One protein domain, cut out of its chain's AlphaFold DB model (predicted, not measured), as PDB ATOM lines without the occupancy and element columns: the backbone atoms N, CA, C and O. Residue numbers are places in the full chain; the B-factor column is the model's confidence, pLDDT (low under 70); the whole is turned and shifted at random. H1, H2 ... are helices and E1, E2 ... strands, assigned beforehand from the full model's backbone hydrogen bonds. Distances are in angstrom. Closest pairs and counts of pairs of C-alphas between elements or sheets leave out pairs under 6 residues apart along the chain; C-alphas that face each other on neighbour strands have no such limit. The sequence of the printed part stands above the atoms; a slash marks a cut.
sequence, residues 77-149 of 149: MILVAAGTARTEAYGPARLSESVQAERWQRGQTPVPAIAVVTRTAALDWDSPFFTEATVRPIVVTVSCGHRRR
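What this domain is: This is residues 77 to 149 of the 149 residues of the protein "RibD_C domain-containing protein" of Actinobacteria bacterium (UniProt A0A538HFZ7). A small sheet of three parallel strands lies between H2, at one end of a rod, and the chain's last residues, at the other end. H1 packs on the sheet with residues 82 to 85, and H3 sits in the crossover from E2 to E3. The printed part has 73 residues, under half of them in named elements, which run E1 H1 H2 E2 H3 E3; the class is mixed, helices and strands. The sheet's order is E1 E2 E3. The whole is only just loose, close to compact, with a radius of gyration of the C-alphas of 13.8 A and spans of 45 by 22 by 18 A.

Where its parts are: E1, residues 77 to 81, begins at C-alpha 77 (284.763, 233.127, 250.495) and is 13.4 A long. H1, residues 82 to 87, measures 8.7 A. H2, residues 97 to 105, measures 12.5 A and ends at C-alpha 105 (293.800, 229.571, 236.943). E2, residues 113 to 117, spans 12.9 A. H3, residues 128 to 131, measures 4.9 A. E3, residues 138 to 140, spans 6.4 A and ends at C-alpha 140 (275.097, 231.105, 258.317).

How they stand to each other: E1 and E2 are parallel at 26 degrees, with N 78 and O 113 2.8 A apart, within hydrogen-bond range. E2 and E3 are parallel at 23 degrees, with N 116 and O 138 2.8 A apart, also within range. E1, H1 H2, E2 and E2, H3, E3 are strand-helix-strand units, parallel neighbour strands with helices between, both with right-handed crossovers. H1 is on the sheet at a height of 9.7 A, over none of its strands, but only just: 2 of its C-alphas fall on E2. The closest C-alphas of H1 and E2, of Ala 82 and Val 116, are 5.7 A apart. H2 and H3 are not on the sheet, and H1, H2 and H3 are apart from one another. Every O i to N i+4 pair in H1 and H2 is within hydrogen-bond range; H3 is too short for such a pair.

The domain as a whole: The C-alphas of Gln 105 and Arg 149, the two farthest apart, are 46.3 A apart. The printed part has no cut and no long link. Its mean pLDDT is 90.3; residues 145 to 149, up to the chain's last, are under 70.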
ATOM      1  N   MET A  77     286.020 232.699 249.902       93.94
ATOM      2  CA  MET A  77     284.763 233.127 250.495       93.94
ATOM      3  C   MET A  77     284.944 234.418 251.287       93.94
ATOM      4  O   MET A  77     285.980 234.657 251.904       93.94
ATOM      5  N   ILE A  78     283.900 235.237 251.297       95.56
ATOM      6  CA  ILE A  78     283.832 236.488 252.045       95.56
ATOM      7  C   ILE A  78     282.794 236.337 253.140       95.56
ATOM      8  O   ILE A  78     281.622 236.109 252.856       95.56
ATOM      9  N   LEU A  79     283.217 236.512 254.386       95.69
ATOM     10  CA  LEU A  79     282.327 236.509 255.537       95.69
ATOM     11  C   LEU A  79     281.894 237.939 255.870       95.69
ATOM     12  O   LEU A  79     282.735 238.826 256.003       95.69
ATOM     13  N   VAL A  80     280.590 238.167 256.028       95.50
ATOM     14  CA  VAL A  80     280.043 239.478 256.406       95.50
ATOM     15  C   VAL A  80     278.909 239.329 257.416       95.50
ATOM     16  O   VAL A  80     278.087 238.418 257.331       95.50
ATOM     17  N   ALA A  81     278.839 240.232 258.393       94.38
ATOM     18  CA  ALA A  81     277.705 240.295 259.309       94.38
ATOM     19  C   ALA A  81     276.482 240.919 258.615       94.38
ATOM     20  O   ALA A  81     276.606 241.917 257.903       94.38
ATOM     21  N   ALA A  82     275.281 240.395 258.877       93.69
ATOM     22  CA  ALA A  82     274.047 240.896 258.260       93.69
ATOM     23  C   ALA A  82     273.772 242.391 258.513       93.69
ATOM     24  O   ALA A  82     273.157 243.048 257.680       93.69
ATOM     25  N   GLY A  83     274.225 242.938 259.648       91.19
ATOM     26  CA  GLY A  83     274.139 244.375 259.929       91.19
ATOM     27  C   GLY A  83     274.927 245.201 258.916       91.19
ATOM     28  O   GLY A  83     274.353 246.055 258.248       91.19
ATOM     29  N   THR A  84     276.210 244.881 258.748       88.81
ATOM     30  CA  THR A  84     277.097 245.531 257.776       88.81
ATOM     31  C   THR A  84     276.586 245.365 256.351       88.81
ATOM     32  O   THR A  84     276.513 246.348 255.622       88.81
ATOM     33  N   ALA A  85     276.164 244.155 255.969       90.56
ATOM     34  CA  ALA A  85     275.645 243.893 254.628       90.56
ATOM     35  C   ALA A  85     274.453 244.803 254.271       90.56
ATOM     36  O   ALA A  85     274.378 245.293 253.148       90.56
ATOM     37  N   ARG A  86     273.558 245.082 255.232       90.00
ATOM     38  CA  ARG A  86     272.441 246.021 255.036       90.00
ATOM     39  C   ARG A  86     272.898 247.477 254.990       90.00
ATOM     40  O   ARG A  86     272.518 248.195 254.074       90.00
ATOM     41  N   THR A  87     273.693 247.915 255.967       86.75
ATOM     42  CA  THR A  87     274.122 249.323 256.080       86.75
ATOM     43  C   THR A  87     274.930 249.783 254.864       86.75
ATOM     44  O   THR A  87     274.761 250.912 254.389       86.75
ATOM     45  N   GLU A  88     275.761 248.884 254.337       85.38
ATOM     46  CA  GLU A  88     276.610 249.105 253.164       85.38
ATOM     47  C   GLU A  88     275.940 248.680 251.845       85.38
ATOM     48  O   GLU A  88     276.590 248.699 250.805       85.38
ATOM     49  N   ALA A  89     274.658 248.284 251.875       87.00
ATOM     50  CA  ALA A  89     273.879 247.864 250.706       87.00
ATOM     51  C   ALA A  89     274.631 246.868 249.799       87.00
ATOM     52  O   ALA A  89     274.782 247.079 248.594       87.00
ATOM     53  N   TYR A  90     275.139 245.784 250.394       88.56
ATOM     54  CA  TYR A  90     275.886 244.764 249.659       88.56
ATOM     55  C   TYR A  90     275.045 244.203 248.510       88.56
ATOM     56  O   TYR A  90     273.921 243.758 248.717       88.56
ATOM     57  N   GLY A  91     275.626 244.188 247.313       90.38
ATOM     58  CA  GLY A  91     275.090 243.502 246.142       90.38
ATOM     59  C   GLY A  91     275.882 242.233 245.804       90.38
ATOM     60  O   GLY A  91     276.793 241.848 246.547       90.38
ATOM     61  N   PRO A  92     275.566 241.591 244.666       90.69
ATOM     62  CA  PRO A  92     276.344 240.475 244.139       90.69
ATOM     63  C   PRO A  92     277.841 240.784 244.081       90.69
ATOM     64  O   PRO A  92     278.246 241.904 243.752       90.69
ATOM     65  N   ALA A  93     278.676 239.778 244.342       92.56
ATOM     66  CA  ALA A  93     280.109 239.904 244.119       92.56
ATOM     67  C   ALA A  93     280.385 240.165 242.628       92.56
ATOM     68  O   ALA A  93     279.889 239.447 241.762       92.56
ATOM     69  N   ARG A  94     281.193 241.188 242.331       92.38
ATOM     70  CA  ARG A  94     281.613 241.544 240.968       92.38
ATOM     71  C   ARG A  94     283.123 241.755 240.940       92.38
ATOM     72  O   ARG A  94     283.664 242.438 241.805       92.38
ATOM     73  N   LEU A  95     283.783 241.166 239.948       93.75
ATOM     74  CA  LEU A  95     285.210 241.319 239.652       93.75
ATOM     75  C   LEU A  95     285.377 241.481 238.134       93.75
ATOM     76  O   LEU A  95     284.532 241.002 237.376       93.75
ATOM     77  N   SER A  96     286.440 242.150 237.687       93.69
ATOM     78  CA  SER A  96     286.736 242.288 236.253       93.69
ATOM     79  C   SER A  96     287.045 240.931 235.615       93.69
ATOM     80  O   SER A  96     287.528 240.024 236.288       93.69
ATOM     81  N   GLU A  97     286.821 240.797 234.309       94.69
ATOM     82  CA  GLU A  97     287.077 239.550 233.568       94.69
ATOM     83  C   GLU A  97     288.521 239.051 233.723       94.69
ATOM     84  O   GLU A  97     288.739 237.860 233.932       94.69
ATOM     85  N   SER A  98     289.501 239.963 233.713       92.62
ATOM     86  CA  SER A  98     290.909 239.635 233.961       92.62
ATOM     87  C   SER A  98     291.111 238.945 235.311       92.62
ATOM     88  O   SER A  98     291.752 237.901 235.391       92.62
ATOM     89  N   VAL A  99     290.497 239.474 236.370       93.44
ATOM     90  CA  VAL A  99     290.582 238.908 237.718       93.44
ATOM     91  C   VAL A  99     289.844 237.570 237.805       93.44
ATOM     92  O   VAL A  99     290.319 236.652 238.475       93.44
ATOM     93  N   GLN A 100     288.706 237.424 237.119       95.81
ATOM     94  CA  GLN A 100     287.985 236.149 237.055       95.81
ATOM     95  C   GLN A 100     288.828 235.062 236.367       95.81
ATOM     96  O   GLN A 100     288.878 233.932 236.851       95.81
ATOM     97  N   ALA A 101     289.542 235.403 235.289       95.25
ATOM     98  CA  ALA A 101     290.444 234.480 234.598       95.25
ATOM     99  C   ALA A 101     291.614 234.035 235.492       95.25
ATOM    100  O   ALA A 101     291.978 232.859 235.512       95.25
ATOM    101  N   GLU A 102     292.175 234.944 236.288       93.06
ATOM    102  CA  GLU A 102     293.219 234.598 237.255       93.06
ATOM    103  C   GLU A 102     292.703 233.697 238.384       93.06
ATOM    104  O   GLU A 102     293.385 232.759 238.797       93.06
ATOM    105  N   ARG A 103     291.485 233.951 238.879       94.88
ATOM    106  CA  ARG A 103     290.816 233.075 239.854       94.88
ATOM    107  C   ARG A 103     290.604 231.676 239.286       94.88
ATOM    108  O   ARG A 103     290.894 230.695 239.965       94.88
ATOM    109  N   TRP A 104     290.185 231.585 238.027       95.31
ATOM    110  CA  TRP A 104     290.033 230.313 237.325       95.31
ATOM    111  C   TRP A 104     291.350 229.531 237.244       95.31
ATOM    112  O   TRP A 104     291.372 228.336 237.526       95.31
ATOM    113  N   GLN A 105     292.470 230.202 236.946       95.12
ATOM    114  CA  GLN A 105     293.800 229.571 236.943       95.12
ATOM    115  C   GLN A 105     294.210 229.024 238.319       95.12
ATOM    116  O   GLN A 105     294.977 228.067 238.390       95.12
ATOM    117  N   ARG A 106     293.676 229.594 239.408       92.94
ATOM    118  CA  ARG A 106     293.849 229.102 240.786       92.94
ATOM    119  C   ARG A 106     292.816 228.043 241.200       92.94
ATOM    120  O   ARG A 106     292.808 227.638 242.357       92.94
ATOM    121  N   GLY A 107     291.930 227.611 240.299       95.00
ATOM    122  CA  GLY A 107     290.855 226.660 240.605       95.00
ATOM    123  C   GLY A 107     289.710 227.246 241.441       95.00
ATOM    124  O   GLY A 107     288.949 226.498 242.051       95.00
ATOM    125  N   GLN A 108     289.583 228.573 241.489       95.38
ATOM    126  CA  GLN A 108     288.548 229.275 242.249       95.38
ATOM    127  C   GLN A 108     287.318 229.574 241.377       95.38
ATOM    128  O   GLN A 108     287.388 229.634 240.148       95.38
ATOM    129  N   THR A 109     286.178 229.841 242.018       95.88
ATOM    130  CA  THR A 109     284.986 230.375 241.339       95.88
ATOM    131  C   THR A 109     285.266 231.755 240.725       95.88
ATOM    132  O   THR A 109     286.102 232.489 241.262       95.88
ATOM    133  N   PRO A 110     284.537 232.180 239.669       95.38
ATOM    134  CA  PRO A 110     284.784 233.466 239.003       95.38
ATOM    135  C   PRO A 110     284.732 234.664 239.961       95.38
ATOM    136  O   PRO A 110     285.564 235.561 239.899       95.38
ATOM    137  N   VAL A 111     283.808 234.637 240.923       96.81
ATOM    138  CA  VAL A 111     283.739 235.581 242.047       96.81
ATOM    139  C   VAL A 111     283.666 234.811 243.369       96.81
ATOM    140  O   VAL A 111     283.173 233.681 243.377       96.81
ATOM    141  N   PRO A 112     284.159 235.363 244.490       95.88
ATOM    142  CA  PRO A 112     284.070 234.695 245.786       95.88
ATOM    143  C   PRO A 112     282.616 234.548 246.241       95.88
ATOM    144  O   PRO A 112     281.805 235.462 246.061       95.88
ATOM    145  N   ALA A 113     282.298 233.427 246.889       95.00
ATOM    146  CA  ALA A 113     281.016 233.281 247.573       95.00
ATOM    147  C   ALA A 113     280.936 234.274 248.744       95.00
ATOM    148  O   ALA A 113     281.927 234.497 249.441       95.00
ATOM    149  N   ILE A 114     279.760 234.853 248.995       96.44
ATOM    150  CA  ILE A 114     279.537 235.703 250.171       96.44
ATOM    151  C   ILE A 114     278.708 234.922 251.189       96.44
ATOM    152  O   ILE A 114     277.584 234.510 250.903       96.44
ATOM    153  N   ALA A 115     279.267 234.735 252.381       96.75
ATOM    154  CA  ALA A 115     278.604 234.155 253.534       96.75
ATOM    155  C   ALA A 115     278.123 235.260 254.481       96.75
ATOM    156  O   ALA A 115     278.920 235.994 255.069       96.75
ATOM    157  N   VAL A 116     276.807 235.365 254.645       96.94
ATOM    158  CA  VAL A 116     276.167 236.306 255.564       96.94
ATOM    159  C   VAL A 116     275.903 235.612 256.892       96.94
ATOM    160  O   VAL A 116     275.129 234.656 256.965       96.94
ATOM    161  N   VAL A 117     276.515 236.119 257.960       96.94
ATOM    162  CA  VAL A 117     276.280 235.644 259.326       96.94
ATOM    163  C   VAL A 117     275.132 236.425 259.946       96.94
ATOM    164  O   VAL A 117     275.146 237.660 260.005       96.94
ATOM    165  N   THR A 118     274.130 235.705 260.436       95.81
ATOM    166  CA  THR A 118     272.950 236.287 261.077       95.81
ATOM    167  C   THR A 118     272.403 235.361 262.150       95.81
ATOM    168  O   THR A 118     272.449 234.150 262.016       95.81
ATOM    169  N   ARG A 119     271.841 235.920 263.221       94.31
ATOM    170  CA  ARG A 119     271.131 235.131 264.240       94.31
ATOM    171  C   ARG A 119     269.647 234.944 263.910       94.31
ATOM    172  O   ARG A 119     269.041 233.983 264.364       94.31
ATOM    173  N   THR A 120     269.047 235.893 263.196       91.81
ATOM    174  CA  THR A 120     267.584 236.000 263.044       91.81
ATOM    175  C   THR A 120     267.081 235.655 261.651       91.81
ATOM    176  O   THR A 120     265.873 235.602 261.465       91.81
ATOM    177  N   ALA A 121     267.977 235.530 260.666       91.56
ATOM    178  CA  ALA A 121     267.617 235.414 259.249       91.56
ATOM    179  C   ALA A 121     266.682 236.534 258.725       91.56
ATOM    180  O   ALA A 121     266.094 236.396 257.657       91.56
ATOM    181  N   ALA A 122     266.593 237.672 259.432       91.69
ATOM    182  CA  ALA A 122     265.882 238.868 258.979       91.69
ATOM    183  C   ALA A 122     266.697 239.570 257.878       91.69
ATOM    184  O   ALA A 122     267.511 240.466 258.146       91.69
ATOM    185  N   LEU A 123     266.530 239.076 256.656       92.38
ATOM    186  CA  LEU A 123     267.209 239.494 255.437       92.38
ATOM    187  C   LEU A 123     266.151 239.845 254.389       92.38
ATOM    188  O   LEU A 123     265.058 239.282 254.397       92.38
ATOM    189  N   ASP A 124     266.488 240.778 253.505       92.88
ATOM    190  CA  ASP A 124     265.667 241.092 252.341       92.88
ATOM    191  C   ASP A 124     265.985 240.089 251.227       92.88
ATOM    192  O   ASP A 124     266.980 240.235 250.516       92.88
ATOM    193  N   TRP A 125     265.180 239.031 251.139       93.69
ATOM    194  CA  TRP A 125     265.377 237.924 250.198       93.69
ATOM    195  C   TRP A 125     265.134 238.310 248.739       93.69
ATOM    196  O   TRP A 125     265.631 237.617 247.853       93.69
ATOM    197  N   ASP A 126     264.428 239.415 248.500       94.25
ATOM    198  CA  ASP A 126     264.138 239.922 247.159       94.25
ATOM    199  C   ASP A 126     265.234 240.879 246.661       94.25
ATOM    200  O   ASP A 126     265.264 241.251 245.485       94.25
ATOM    201  N   SER A 127     266.180 241.253 247.531       93.81
ATOM    202  CA  SER A 127     267.288 242.133 247.163       93.81
ATOM    203  C   SER A 127     268.182 241.530 246.063       93.81
ATOM    204  O   SER A 127     268.400 240.311 246.036       93.81
ATOM    205  N   PRO A 128     268.815 242.372 245.216       93.62
ATOM    206  CA  PRO A 128     269.760 241.928 244.183       93.62
ATOM    207  C   PRO A 128     270.875 241.024 244.709       93.62
ATOM    208  O   PRO A 128     271.382 240.170 243.989       93.62
ATOM    209  N   PHE A 129     271.250 241.182 245.982       94.31
ATOM    210  CA  PHE A 129     272.226 240.321 246.644       94.31
ATOM    211  C   PHE A 129     271.862 238.833 246.563       94.31
ATOM    212  O   PHE A 129     272.757 238.009 246.387       94.31
ATOM    213  N   PHE A 130     270.577 238.482 246.680       94.38
ATOM    214  CA  PHE A 130     270.110 237.095 246.601       94.38
ATOM    215  C   PHE A 130     269.589 236.715 245.217       94.38
ATOM    216  O   PHE A 130     269.714 235.551 244.837       94.38
ATOM    217  N   THR A 131     269.024 237.665 244.471       95.06
ATOM    218  CA  THR A 131     268.332 237.385 243.204       95.06
ATOM    219  C   THR A 131     269.241 237.453 241.974       95.06
ATOM    220  O   THR A 131     268.988 236.746 241.002       95.06
ATOM    221  N   GLU A 132     270.331 238.226 242.015       95.06
ATOM    222  CA  GLU A 132     271.232 238.442 240.866       95.06
ATOM    223  C   GLU A 132     272.632 237.820 241.050       95.06
ATOM    224  O   GLU A 132     273.530 238.011 240.226       95.06
ATOM    225  N   ALA A 133     272.866 237.096 242.146       92.81
ATOM    226  CA  ALA A 133     274.176 236.529 242.445       92.81
ATOM    227  C   ALA A 133     274.528 235.337 241.540       92.81
ATOM    228  O   ALA A 133     273.856 234.308 241.544       92.81
ATOM    229  N   THR A 134     275.646 235.444 240.817       92.69
ATOM    230  CA  THR A 134     276.176 234.370 239.955       92.69
ATOM    231  C   THR A 134     276.776 233.211 240.749       92.69
ATOM    232  O   THR A 134     276.730 232.063 240.313       92.69
ATOM    233  N   VAL A 135     277.317 233.497 241.936       94.56
ATOM    234  CA  VAL A 135     277.735 232.497 242.923       94.56
ATOM    235  C   VAL A 135     276.786 232.586 244.106       94.56
ATOM    236  O   VAL A 135     276.627 233.651 244.702       94.56
ATOM    237  N   ARG A 136     276.155 231.458 244.441       94.12
ATOM    238  CA  ARG A 136     275.082 231.394 245.437       94.12
ATOM    239  C   ARG A 136     275.556 231.923 246.804       94.12
ATOM    240  O   ARG A 136     276.495 231.353 247.365       94.12
ATOM    241  N   PRO A 137     274.901 232.953 247.372       94.88
ATOM    242  CA  PRO A 137     275.198 233.408 248.722       94.88
ATOM    243  C   PRO A 137     274.906 232.317 249.754       94.88
ATOM    244  O   PRO A 137     273.963 231.534 249.610       94.88
ATOM    245  N   ILE A 138     275.696 232.292 250.822       95.88
ATOM    246  CA  ILE A 138     275.523 231.370 251.947       95.88
ATOM    247  C   ILE A 138     274.965 232.163 253.124       95.88
ATOM    248  O   ILE A 138     275.456 233.242 253.439       95.88
ATOM    249  N   VAL A 139     273.957 231.626 253.805       96.31
ATOM    250  CA  VAL A 139     273.456 232.206 255.056       96.31
ATOM    251  C   VAL A 139     273.849 231.288 256.200       96.31
ATOM    252  O   VAL A 139     273.416 230.140 256.266       96.31
ATOM    253  N   VAL A 140     274.679 231.805 257.103       96.44
ATOM    254  CA  VAL A 140     275.097 231.105 258.317       96.44
ATOM    255  C   VAL A 140     274.242 231.619 259.464       96.44
ATOM    256  O   VAL A 140     274.289 232.802 259.806       96.44
ATOM    257  N   THR A 141     273.443 230.725 260.043       95.75
ATOM    258  CA  THR A 141     272.524 231.045 261.137       95.75
ATOM    259  C   THR A 141     272.546 229.984 262.229       95.75
ATOM    260  O   THR A 141     273.147 228.922 262.080       95.75
ATOM    261  N   VAL A 142     271.910 230.292 263.354       92.50
ATOM    262  CA  VAL A 142     271.729 229.361 264.472       92.50
ATOM    263  C   VAL A 142     270.516 228.461 264.225       92.50
ATOM    264  O   VAL A 142     269.549 228.869 263.584       92.50
ATOM    265  N   SER A 143     270.526 227.247 264.778       85.62
ATOM    266  CA  SER A 143     269.443 226.260 264.618       85.62
ATOM    267  C   SER A 143     268.071 226.753 265.100       85.62
ATOM    268  O   SER A 143     267.043 226.331 264.584       85.62
ATOM    269  N   CYS A 144     268.037 227.689 266.051       70.44
ATOM    270  CA  CYS A 144     266.815 228.321 266.559       70.44
ATOM    271  C   CYS A 144     266.397 229.596 265.793       70.44
ATOM    272  O   CYS A 144     265.498 230.314 266.233       70.44
ATOM    273  N   GLY A 145     267.054 229.896 264.668       55.09
ATOM    274  CA  GLY A 145     267.030 231.190 263.980       55.09
ATOM    275  C   GLY A 145     265.776 231.526 263.171       55.09
ATOM    276  O   GLY A 145     265.787 232.541 262.482       55.09
ATOM    277  N   HIS A 146     264.697 230.743 263.253       50.50
ATOM    278  CA  HIS A 146     263.433 231.050 262.573       50.50
ATOM    279  C   HIS A 146     262.247 230.952 263.534       50.50
ATOM    280  O   HIS A 146     261.690 229.879 263.752       50.50
ATOM    281  N   ARG A 147     261.821 232.086 264.099       51.16
ATOM    282  CA  ARG A 147     260.417 232.254 264.500       51.16
ATOM    283  C   ARG A 147     259.773 233.125 263.435       51.16
ATOM    284  O   ARG A 147     260.051 234.320 263.399       51.16
ATOM    285  N   ARG A 148     258.932 232.524 262.586       48.22
ATOM    286  CA  ARG A 148     257.960 233.284 261.789       48.22
ATOM    287  C   ARG A 148     257.185 234.171 262.771       48.22
ATOM    288  O   ARG A 148     256.580 233.639 263.702       48.22
ATOM    289  N   ARG A 149     257.288 235.486 262.620       46.81
ATOM    290  CA  ARG A 149     256.286 236.423 263.129       46.81
ATOM    291  C   ARG A 149     255.399 236.803 261.962       46.81
ATOM    292  O   ARG A 149     255.953 236.875 260.843       46.81
TER     293      ARG A 149